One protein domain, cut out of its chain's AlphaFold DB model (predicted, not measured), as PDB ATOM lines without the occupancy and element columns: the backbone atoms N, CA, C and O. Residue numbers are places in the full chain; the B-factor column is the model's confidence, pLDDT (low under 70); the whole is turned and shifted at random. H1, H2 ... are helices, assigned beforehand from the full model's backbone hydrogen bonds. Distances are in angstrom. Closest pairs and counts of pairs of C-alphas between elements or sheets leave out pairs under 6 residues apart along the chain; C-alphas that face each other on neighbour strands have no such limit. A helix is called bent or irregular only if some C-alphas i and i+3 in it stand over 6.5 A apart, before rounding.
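What this domain is: This is residues 6 to 74 of the 77 residues of an uncharacterized protein of Helicobacter valdiviensis (UniProt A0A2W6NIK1). With little regular structure, the model is mostly winding chain: H2 lies toward one end of the long axis, residues 54 to 74 arch out round the other and fold back toward H1, and H1 and H3 lie between. The printed part has 69 residues, with named helices H1, H2 and H3 in that order and no named strand. The class is all helix, yet only 25 residues are in named elements. It is loose, with a radius of gyration of the C-alphas of 15.2 A, and spans 43 by 25 by 21 A.

Where its parts are: H1, residues 6 to 17, begins at C-alpha 6 (57.438, 61.256, 278.119) and is 14.5 A long; it is irregular, with C-alphas 8 and 11 7.8 A apart. H2 is residues 37 to 44, 10.9 A. H3, residues 49 to 53, 8.7 A, ends at C-alpha 53 (47.542, 60.578, 276.853).

How they stand to each other: H1 and H3 are close but not clearly touching; their closest C-alphas, of Val 7 and Phe 50, are 6.8 A apart. H2 is apart from both. Every O i to N i+4 pair is within hydrogen-bond range in H2, 5 of 8 in H1 and 0 of 1 in H3, where 2 of 2 O i to N i+3 pairs are.

The domain as a whole: The farthest C-alphas, Glu 35 and Glu 68, are 43.5 A apart. The link H1 to H2 is long. The printed part has no cut, and no printed residue is under 70 in pLDDT.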
ATOM      1  N   ILE A   6      58.533  61.602 277.194       94.44
ATOM      2  CA  ILE A   6      57.438  61.256 278.119       94.44
ATOM      3  C   ILE A   6      57.203  59.745 278.098       94.44
ATOM      4  O   ILE A   6      57.219  59.105 279.144       94.44
ATOM      5  N   VAL A   7      57.059  59.169 276.901       96.00
ATOM      6  CA  VAL A   7      56.843  57.726 276.712       96.00
ATOM      7  C   VAL A   7      58.013  56.926 277.282       96.00
ATOM      8  O   VAL A   7      57.807  55.958 278.007       96.00
ATOM      9  N   ALA A   8      59.242  57.377 277.010       96.50
ATOM     10  CA  ALA A   8      60.462  56.711 277.457       96.50
ATOM     11  C   ALA A   8      60.601  56.638 278.987       96.50
ATOM     12  O   ALA A   8      61.282  55.751 279.488       96.50
ATOM     13  N   ASN A   9      59.985  57.571 279.722       96.12
ATOM     14  CA  ASN A   9      60.135  57.697 281.173       96.12
ATOM     15  C   ASN A   9      58.836  57.430 281.945       96.12
ATOM     16  O   ASN A   9      58.782  57.646 283.158       96.12
ATOM     17  N   ILE A  10      57.778  56.963 281.276       96.75
ATOM     18  CA  ILE A  10      56.465  56.849 281.913       96.75
ATOM     19  C   ILE A  10      56.429  55.820 283.047       96.75
ATOM     20  O   ILE A  10      55.636  55.953 283.978       96.75
ATOM     21  N   GLU A  11      57.324  54.829 283.026       96.75
ATOM     22  CA  GLU A  11      57.460  53.852 284.109       96.75
ATOM     23  C   GLU A  11      57.749  54.518 285.465       96.75
ATOM     24  O   GLU A  11      57.163  54.134 286.480       96.75
ATOM     25  N   TYR A  12      58.580  55.566 285.485       96.44
ATOM     26  CA  TYR A  12      58.934  56.292 286.704       96.44
ATOM     27  C   TYR A  12      57.752  57.106 287.217       96.44
ATOM     28  O   TYR A  12      57.463  57.086 288.414       96.44
ATOM     29  N   PHE A  13      57.036  57.771 286.307       96.44
ATOM     30  CA  PHE A  13      55.819  58.508 286.630       96.44
ATOM     31  C   PHE A  13      54.750  57.580 287.222       96.44
ATOM     32  O   PHE A  13      54.216  57.856 288.296       96.44
ATOM     33  N   ASN A  14      54.486  56.447 286.563       97.19
ATOM     34  CA  ASN A  14      53.536  55.439 287.032       97.19
ATOM     35  C   ASN A  14      53.908  54.923 288.425       97.19
ATOM     36  O   ASN A  14      53.055  54.884 289.311       97.19
ATOM     37  N   LYS A  15      55.186  54.584 288.637       97.69
ATOM     38  CA  LYS A  15      55.692  54.094 289.923       97.69
ATOM     39  C   LYS A  15      55.563  55.132 291.037       97.69
ATOM     40  O   LYS A  15      55.180  54.774 292.146       97.69
ATOM     41  N   TYR A  16      55.896  56.391 290.764       97.50
ATOM     42  CA  TYR A  16      55.898  57.444 291.779       97.50
ATOM     43  C   TYR A  16      54.480  57.894 292.156       97.50
ATOM     44  O   TYR A  16      54.164  58.021 293.336       97.50
ATOM     45  N   PHE A  17      53.603  58.089 291.168       96.88
ATOM     46  CA  PHE A  17      52.244  58.603 291.379       96.88
ATOM     47  C   PHE A  17      51.163  57.519 291.458       96.88
ATOM     48  O   PHE A  17      49.974  57.850 291.492       96.88
ATOM     49  N   ASN A  18      51.557  56.241 291.475       96.94
ATOM     50  CA  ASN A  18      50.658  55.086 291.457       96.94
ATOM     51  C   ASN A  18      49.616  55.188 290.324       96.94
ATOM     52  O   ASN A  18      48.403  55.173 290.547       96.94
ATOM     53  N   LYS A  19      50.115  55.382 289.098       95.81
ATOM     54  CA  LYS A  19      49.327  55.458 287.858       95.81
ATOM     55  C   LYS A  19      49.622  54.264 286.960       95.81
ATOM     56  O   LYS A  19      50.575  53.524 287.182       95.81
ATOM     57  N   GLU A  20      48.787  54.082 285.941       96.06
ATOM     58  CA  GLU A  20      48.825  52.898 285.082       96.06
ATOM     59  C   GLU A  20      48.740  53.243 283.586       96.06
ATOM     60  O   GLU A  20      48.017  52.611 282.817       96.06
ATOM     61  N   LEU A  21      49.482  54.268 283.157       95.88
ATOM     62  CA  LEU A  21      49.585  54.636 281.743       95.88
ATOM     63  C   LEU A  21      50.347  53.543 280.986       95.88
ATOM     64  O   LEU A  21      51.473  53.202 281.355       95.88
ATOM     65  N   LYS A  22      49.725  52.962 279.960       96.12
ATOM     66  CA  LYS A  22      50.240  51.769 279.278       96.12
ATOM     67  C   LYS A  22      51.129  52.138 278.095       96.12
ATOM     68  O   LYS A  22      50.761  52.990 277.297       96.12
ATOM     69  N   VAL A  23      52.260  51.446 277.978       96.69
ATOM     70  CA  VAL A  23      53.151  51.475 276.809       96.69
ATOM     71  C   VAL A  23      52.981  50.166 276.050       96.69
ATOM     72  O   VAL A  23      52.890  49.101 276.660       96.69
ATOM     73  N   SER A  24      52.924  50.256 274.730       95.88
ATOM     74  CA  SER A  24      52.845  49.140 273.794       95.88
ATOM     75  C   SER A  24      54.138  49.000 272.988       95.88
ATOM     76  O   SER A  24      54.954  49.918 272.925       95.88
ATOM     77  N   ASP A  25      54.298  47.877 272.289       95.62
ATOM     78  CA  ASP A  25      55.444  47.659 271.393       95.62
ATOM     79  C   ASP A  25      55.446  48.572 270.156       95.62
ATOM     80  O   ASP A  25      56.444  48.656 269.449       95.62
ATOM     81  N   LEU A  26      54.348  49.291 269.905       96.00
ATOM     82  CA  LEU A  26      54.239  50.288 268.838       96.00
ATOM     83  C   LEU A  26      54.703  51.685 269.277       96.00
ATOM     84  O   LEU A  26      54.774  52.596 268.456       96.00
ATOM     85  N   ASP A  27      55.012  51.869 270.561       97.31
ATOM     86  CA  ASP A  27      55.423  53.158 271.124       97.31
ATOM     87  C   ASP A  27      56.928  53.427 271.021       97.31
ATOM     88  O   ASP A  27      57.408  54.524 271.330       97.31
ATOM     89  N   TYR A  28      57.684  52.437 270.550       96.50
ATOM     90  CA  TYR A  28      59.114  52.533 270.329       96.50
ATOM     91  C   TYR A  28      59.546  51.737 269.101       96.50
ATOM     92  O   TYR A  28      58.955  50.734 268.728       96.50
ATOM     93  N   LEU A  29      60.644  52.180 268.501       96.25
ATOM     94  CA  LEU A  29      61.303  51.493 267.399       96.25
ATOM     95  C   LEU A  29      62.510  50.719 267.927       96.25
ATOM     96  O   LEU A  29      63.429  51.312 268.509       96.25
ATOM     97  N   GLN A  30      62.545  49.405 267.734       95.94
ATOM     98  CA  GLN A  30      63.738  48.613 268.024       95.94
ATOM     99  C   GLN A  30      64.772  48.830 266.917       95.94
ATOM    100  O   GLN A  30      64.541  48.496 265.764       95.94
ATOM    101  N   LEU A  31      65.934  49.390 267.270       93.81
ATOM    102  CA  LEU A  31      66.948  49.769 266.275       93.81
ATOM    103  C   LEU A  31      67.547  48.573 265.525       93.81
ATOM    104  O   LEU A  31      68.048  48.744 264.422       93.81
ATOM    105  N   LYS A  32      67.490  47.376 266.115       95.19
ATOM    106  CA  LYS A  32      67.947  46.132 265.483       95.19
ATOM    107  C   LYS A  32      67.077  45.714 264.284       95.19
ATOM    108  O   LYS A  32      67.559  44.976 263.438       95.19
ATOM    109  N   ASP A  33      65.826  46.182 264.243       92.75
ATOM    110  CA  ASP A  33      64.826  45.837 263.226       92.75
ATOM    111  C   ASP A  33      64.730  46.928 262.136       92.75
ATOM    112  O   ASP A  33      63.845  46.895 261.288       92.75
ATOM    113  N   VAL A  34      65.618  47.930 262.176       96.38
ATOM    114  CA  VAL A  34      65.659  49.035 261.210       96.38
ATOM    115  C   VAL A  34      66.537  48.645 260.027       96.38
ATOM    116  O   VAL A  34      67.739  48.436 260.188       96.38
ATOM    117  N   GLU A  35      65.952  48.604 258.833       97.00
ATOM    118  CA  GLU A  35      66.656  48.242 257.596       97.00
ATOM    119  C   GLU A  35      67.123  49.479 256.818       97.00
ATOM    120  O   GLU A  35      68.090  49.426 256.055       97.00
ATOM    121  N   SER A  36      66.456  50.619 257.016       97.19
ATOM    122  CA  SER A  36      66.734  51.852 256.290       97.19
ATOM    123  C   SER A  36      66.429  53.117 257.097       97.19
ATOM    124  O   SER A  36      65.643  53.134 258.045       97.19
ATOM    125  N   TYR A  37      67.001  54.242 256.663       95.62
ATOM    126  CA  TYR A  37      66.667  55.557 257.219       95.62
ATOM    127  C   TYR A  37      65.175  55.911 257.063       95.62
ATOM    128  O   TYR A  37      64.604  56.591 257.917       95.62
ATOM    129  N   ASN A  38      64.520  55.412 256.009       97.12
ATOM    130  CA  ASN A  38      63.096  55.649 255.780       97.12
ATOM    131  C   ASN A  38      62.214  55.023 256.866       97.12
ATOM    132  O   ASN A  38      61.157  55.576 257.158       97.12
ATOM    133  N   ASP A  39      62.641  53.937 257.510       95.56
ATOM    134  CA  ASP A  39      61.875  53.314 258.598       95.56
ATOM    135  C   ASP A  39      61.813  54.238 259.818       95.56
ATOM    136  O   ASP A  39      60.756  54.427 260.421       95.56
ATOM    137  N   ILE A  40      62.929  54.913 260.115       95.69
ATOM    138  CA  ILE A  40      63.018  55.924 261.176       95.69
ATOM    139  C   ILE A  40      62.121  57.123 260.842       95.69
ATOM    140  O   ILE A  40      61.364  57.586 261.698       95.69
ATOM    141  N   LEU A  41      62.171  57.622 259.602       95.56
ATOM    142  CA  LEU A  41      61.329  58.741 259.161       95.56
ATOM    143  C   LEU A  41      59.835  58.399 259.221       95.56
ATOM    144  O   LEU A  41      59.028  59.174 259.736       95.56
ATOM    145  N   ASN A  42      59.453  57.220 258.735       95.00
ATOM    146  CA  ASN A  42      58.067  56.758 258.745       95.00
ATOM    147  C   ASN A  42      57.531  56.572 260.169       95.00
ATOM    148  O   ASN A  42      56.368  56.881 260.421       95.00
ATOM    149  N   PHE A  43      58.370  56.096 261.091       96.00
ATOM    150  CA  PHE A  43      58.014  55.948 262.500       96.00
ATOM    151  C   PHE A  43      57.858  57.307 263.196       96.00
ATOM    152  O   PHE A  43      56.847  57.565 263.837       96.00
ATOM    153  N   THR A  44      58.840  58.201 263.043       94.31
ATOM    154  CA  THR A  44      58.866  59.504 263.740       94.31
ATOM    155  C   THR A  44      57.849  60.513 263.206       94.31
ATOM    156  O   THR A  44      57.461  61.428 263.929       94.31
ATOM    157  N   SER A  45      57.391  60.354 261.962       94.88
ATOM    158  CA  SER A  45      56.406  61.246 261.332       94.88
ATOM    159  C   SER A  45      54.956  61.001 261.764       94.88
ATOM    160  O   SER A  45      54.072  61.763 261.368       94.88
ATOM    161  N   LYS A  46      54.685  59.961 262.561       93.81
ATOM    162  CA  LYS A  46      53.334  59.586 262.998       93.81
ATOM    163  C   LYS A  46      53.244  59.570 264.525       93.81
ATOM    164  O   LYS A  46      54.211  59.199 265.187       93.81
ATOM    165  N   PRO A  47      52.090  59.942 265.106       94.88
ATOM    166  CA  PRO A  47      51.871  59.754 266.531       94.88
ATOM    167  C   PRO A  47      51.884  58.260 266.872       94.88
ATOM    168  O   PRO A  47      51.343  57.437 266.131       94.88
ATOM    169  N   VAL A  48      52.479  57.927 268.013       96.62
ATOM    170  CA  VAL A  48      52.433  56.574 268.578       96.62
ATOM    171  C   VAL A  48      51.179  56.396 269.441       96.62
ATOM    172  O   VAL A  48      50.613  57.400 269.885       96.62
ATOM    173  N   PRO A  49      50.717  55.163 269.716       97.25
ATOM    174  CA  PRO A  49      49.523  54.934 270.535       97.25
ATOM    175  C   PRO A  49      49.513  55.666 271.883       97.25
ATOM    176  O   PRO A  49      48.467  56.160 272.304       97.25
ATOM    177  N   PHE A  50      50.662  55.802 272.545       97.12
ATOM    178  CA  PHE A  50      50.799  56.514 273.814       97.12
ATOM    179  C   PHE A  50      50.415  57.997 273.713       97.12
ATOM    180  O   PHE A  50      49.985  58.598 274.699       97.12
ATOM    181  N   CYS A  51      50.506  58.606 272.524       94.94
ATOM    182  CA  CYS A  51      50.124  60.002 272.313       94.94
ATOM    183  C   CYS A  51      48.655  60.291 272.663       94.94
ATOM    184  O   CYS A  51      48.326  61.454 272.868       94.94
ATOM    185  N   GLN A  52      47.794  59.276 272.815       94.25
ATOM    186  CA  GLN A  52      46.427  59.444 273.327       94.25
ATOM    187  C   GLN A  52      46.363  60.080 274.730       94.25
ATOM    188  O   GLN A  52      45.358  60.690 275.082       94.25
ATOM    189  N   TYR A  53      47.428  59.953 275.531       93.94
ATOM    190  CA  TYR A  53      47.542  60.578 276.853       93.94
ATOM    191  C   TYR A  53      48.149  61.988 276.801       93.94
ATOM    192  O   TYR A  53      48.259  62.657 277.827       93.94
ATOM    193  N   CYS A  54      48.597  62.436 275.626       90.94
ATOM    194  CA  CYS A  54      49.306  63.695 275.471       90.94
ATOM    195  C   CYS A  54      48.323  64.870 275.432       90.94
ATOM    196  O   CYS A  54      47.495  64.968 274.533       90.94
ATOM    197  N   ALA A  55      48.466  65.802 276.371       90.12
ATOM    198  CA  ALA A  55      47.689  67.038 276.431       90.12
ATOM    199  C   ALA A  55      48.514  68.258 275.978       90.12
ATOM    200  O   ALA A  55      48.416  69.327 276.575       90.12
ATOM    201  N   ILE A  56      49.343  68.108 274.934       86.44
ATOM    202  CA  ILE A  56      50.254  69.172 274.463       86.44
ATOM    203  C   ILE A  56      49.518  70.475 274.120       86.44
ATOM    204  O   ILE A  56      50.032  71.559 274.370       86.44
ATOM    205  N   GLU A  57      48.287  70.376 273.617       88.31
ATOM    206  CA  GLU A  57      47.439  71.530 273.288       88.31
ATOM    207  C   GLU A  57      47.019  72.341 274.519       88.31
ATOM    208  O   GLU A  57      46.709  73.523 274.406       88.31
ATOM    209  N   LYS A  58      47.025  71.715 275.700       89.00
ATOM    210  CA  LYS A  58      46.696  72.351 276.979       89.00
ATOM    211  C   LYS A  58      47.941  72.767 277.769       89.00
ATOM    212  O   LYS A  58      47.809  73.211 278.905       89.00
ATOM    213  N   MET A  59      49.141  72.577 277.214       83.56
ATOM    214  CA  MET A  59      50.393  72.819 277.927       83.56
ATOM    215  C   MET A  59      50.545  74.301 278.274       83.56
ATOM    216  O   MET A  59      50.577  75.162 277.393       83.56
ATOM    217  N   ASP A  60      50.668  74.595 279.565       85.88
ATOM    218  CA  ASP A  60      50.870  75.944 280.072       85.88
ATOM    219  C   ASP A  60      52.362  76.264 280.256       85.88
ATOM    220  O   ASP A  60      53.199  75.397 280.514       85.88
ATOM    221  N   ARG A  61      52.723  77.542 280.091       85.69
ATOM    222  CA  ARG A  61      54.093  78.008 280.338       85.69
ATOM    223  C   ARG A  61      54.271  78.264 281.828       85.69
ATOM    224  O   ARG A  61      53.709  79.221 282.354       85.69
ATOM    225  N   ARG A  62      55.103  77.451 282.471       85.69
ATOM    226  CA  ARG A  62      55.440  77.580 283.893       85.69
ATOM    227  C   ARG A  62      56.849  78.147 284.077       85.69
ATOM    228  O   ARG A  62      57.707  77.902 283.222       85.69
ATOM    229  N   PRO A  63      57.106  78.920 285.145       90.62
ATOM    230  CA  PRO A  63      58.457  79.354 285.479       90.62
ATOM    231  C   PRO A  63      59.360  78.148 285.763       90.62
ATOM    232  O   PRO A  63      58.904  77.092 286.202       90.62
ATOM    233  N   TRP A  64      60.657  78.305 285.495       91.31
ATOM    234  CA  TRP A  64      61.641  77.287 285.843       91.31
ATOM    235  C   TRP A  64      61.938  77.352 287.339       91.31
ATOM    236  O   TRP A  64      62.554  78.306 287.816       91.31
ATOM    237  N   GLU A  65      61.509  76.330 288.067       93.38
ATOM    238  CA  GLU A  65      61.623  76.251 289.520       93.38
ATOM    239  C   GLU A  65      62.123  74.871 289.953       93.38
ATOM    240  O   GLU A  65      62.211  73.923 289.167       93.38
ATOM    241  N   LYS A  66      62.491  74.751 291.229       95.75
ATOM    242  CA  LYS A  66      62.836  73.456 291.812       95.75
ATOM    243  C   LYS A  66      61.564  72.611 291.923       95.75
ATOM    244  O   LYS A  66      60.610  73.045 292.555       95.75
ATOM    245  N   SER A  67      61.591  71.398 291.374       93.00
ATOM    246  CA  SER A  67      60.476  70.452 291.497       93.00
ATOM    247  C   SER A  67      60.182  70.105 292.959       93.00
ATOM    248  O   SER A  67      61.098  69.845 293.751       93.00
ATOM    249  N   GLU A  68      58.896  70.056 293.299       95.25
ATOM    250  CA  GLU A  68      58.380  69.559 294.575       95.25
ATOM    251  C   GLU A  68      57.849  68.119 294.443       95.25
ATOM    252  O   GLU A  68      57.353  67.548 295.414       95.25
ATOM    253  N   ASN A  69      57.993  67.516 293.255       92.50
ATOM    254  CA  ASN A  69      57.440  66.223 292.853       92.50
ATOM    255  C   ASN A  69      55.913  66.125 293.035       92.50
ATOM    256  O   ASN A  69      55.376  65.054 293.326       92.50
ATOM    257  N   LYS A  70      55.178  67.227 292.868       94.62
ATOM    258  CA  LYS A  70      53.708  67.201 292.887       94.62
ATOM    259  C   LYS A  70      53.173  66.741 291.536       94.62
ATOM    260  O   LYS A  70      53.673  67.159 290.499       94.62
ATOM    261  N   ILE A  71      52.108  65.932 291.521       93.56
ATOM    262  CA  ILE A  71      51.541  65.418 290.257       93.56
ATOM    263  C   ILE A  71      51.103  66.547 289.320       93.56
ATOM    264  O   ILE A  71      51.276  66.433 288.109       93.56
ATOM    265  N   SER A  72      50.621  67.658 289.883       91.12
ATOM    266  CA  SER A  72      50.236  68.865 289.154       91.12
ATOM    267  C   SER A  72      51.376  69.449 288.323       91.12
ATOM    268  O   SER A  72      51.094  70.152 287.366       91.12
ATOM    269  N   GLU A  73      52.648  69.160 288.631       90.69
ATOM    270  CA  GLU A  73      53.808  69.566 287.821       90.69
ATOM    271  C   GLU A  73      53.870  68.840 286.469       90.69
ATOM    272  O   GLU A  73      54.424  69.375 285.512       90.69
ATOM    273  N   TYR A  74      53.283  67.644 286.385       89.31
ATOM    274  CA  TYR A  74      53.398  66.725 285.248       89.31
ATOM    275  C   TYR A  74      52.083  66.532 284.486       89.31
ATOM    276  O   TYR A  74      52.102  66.042 283.358       89.31
TER     277      TYR A  74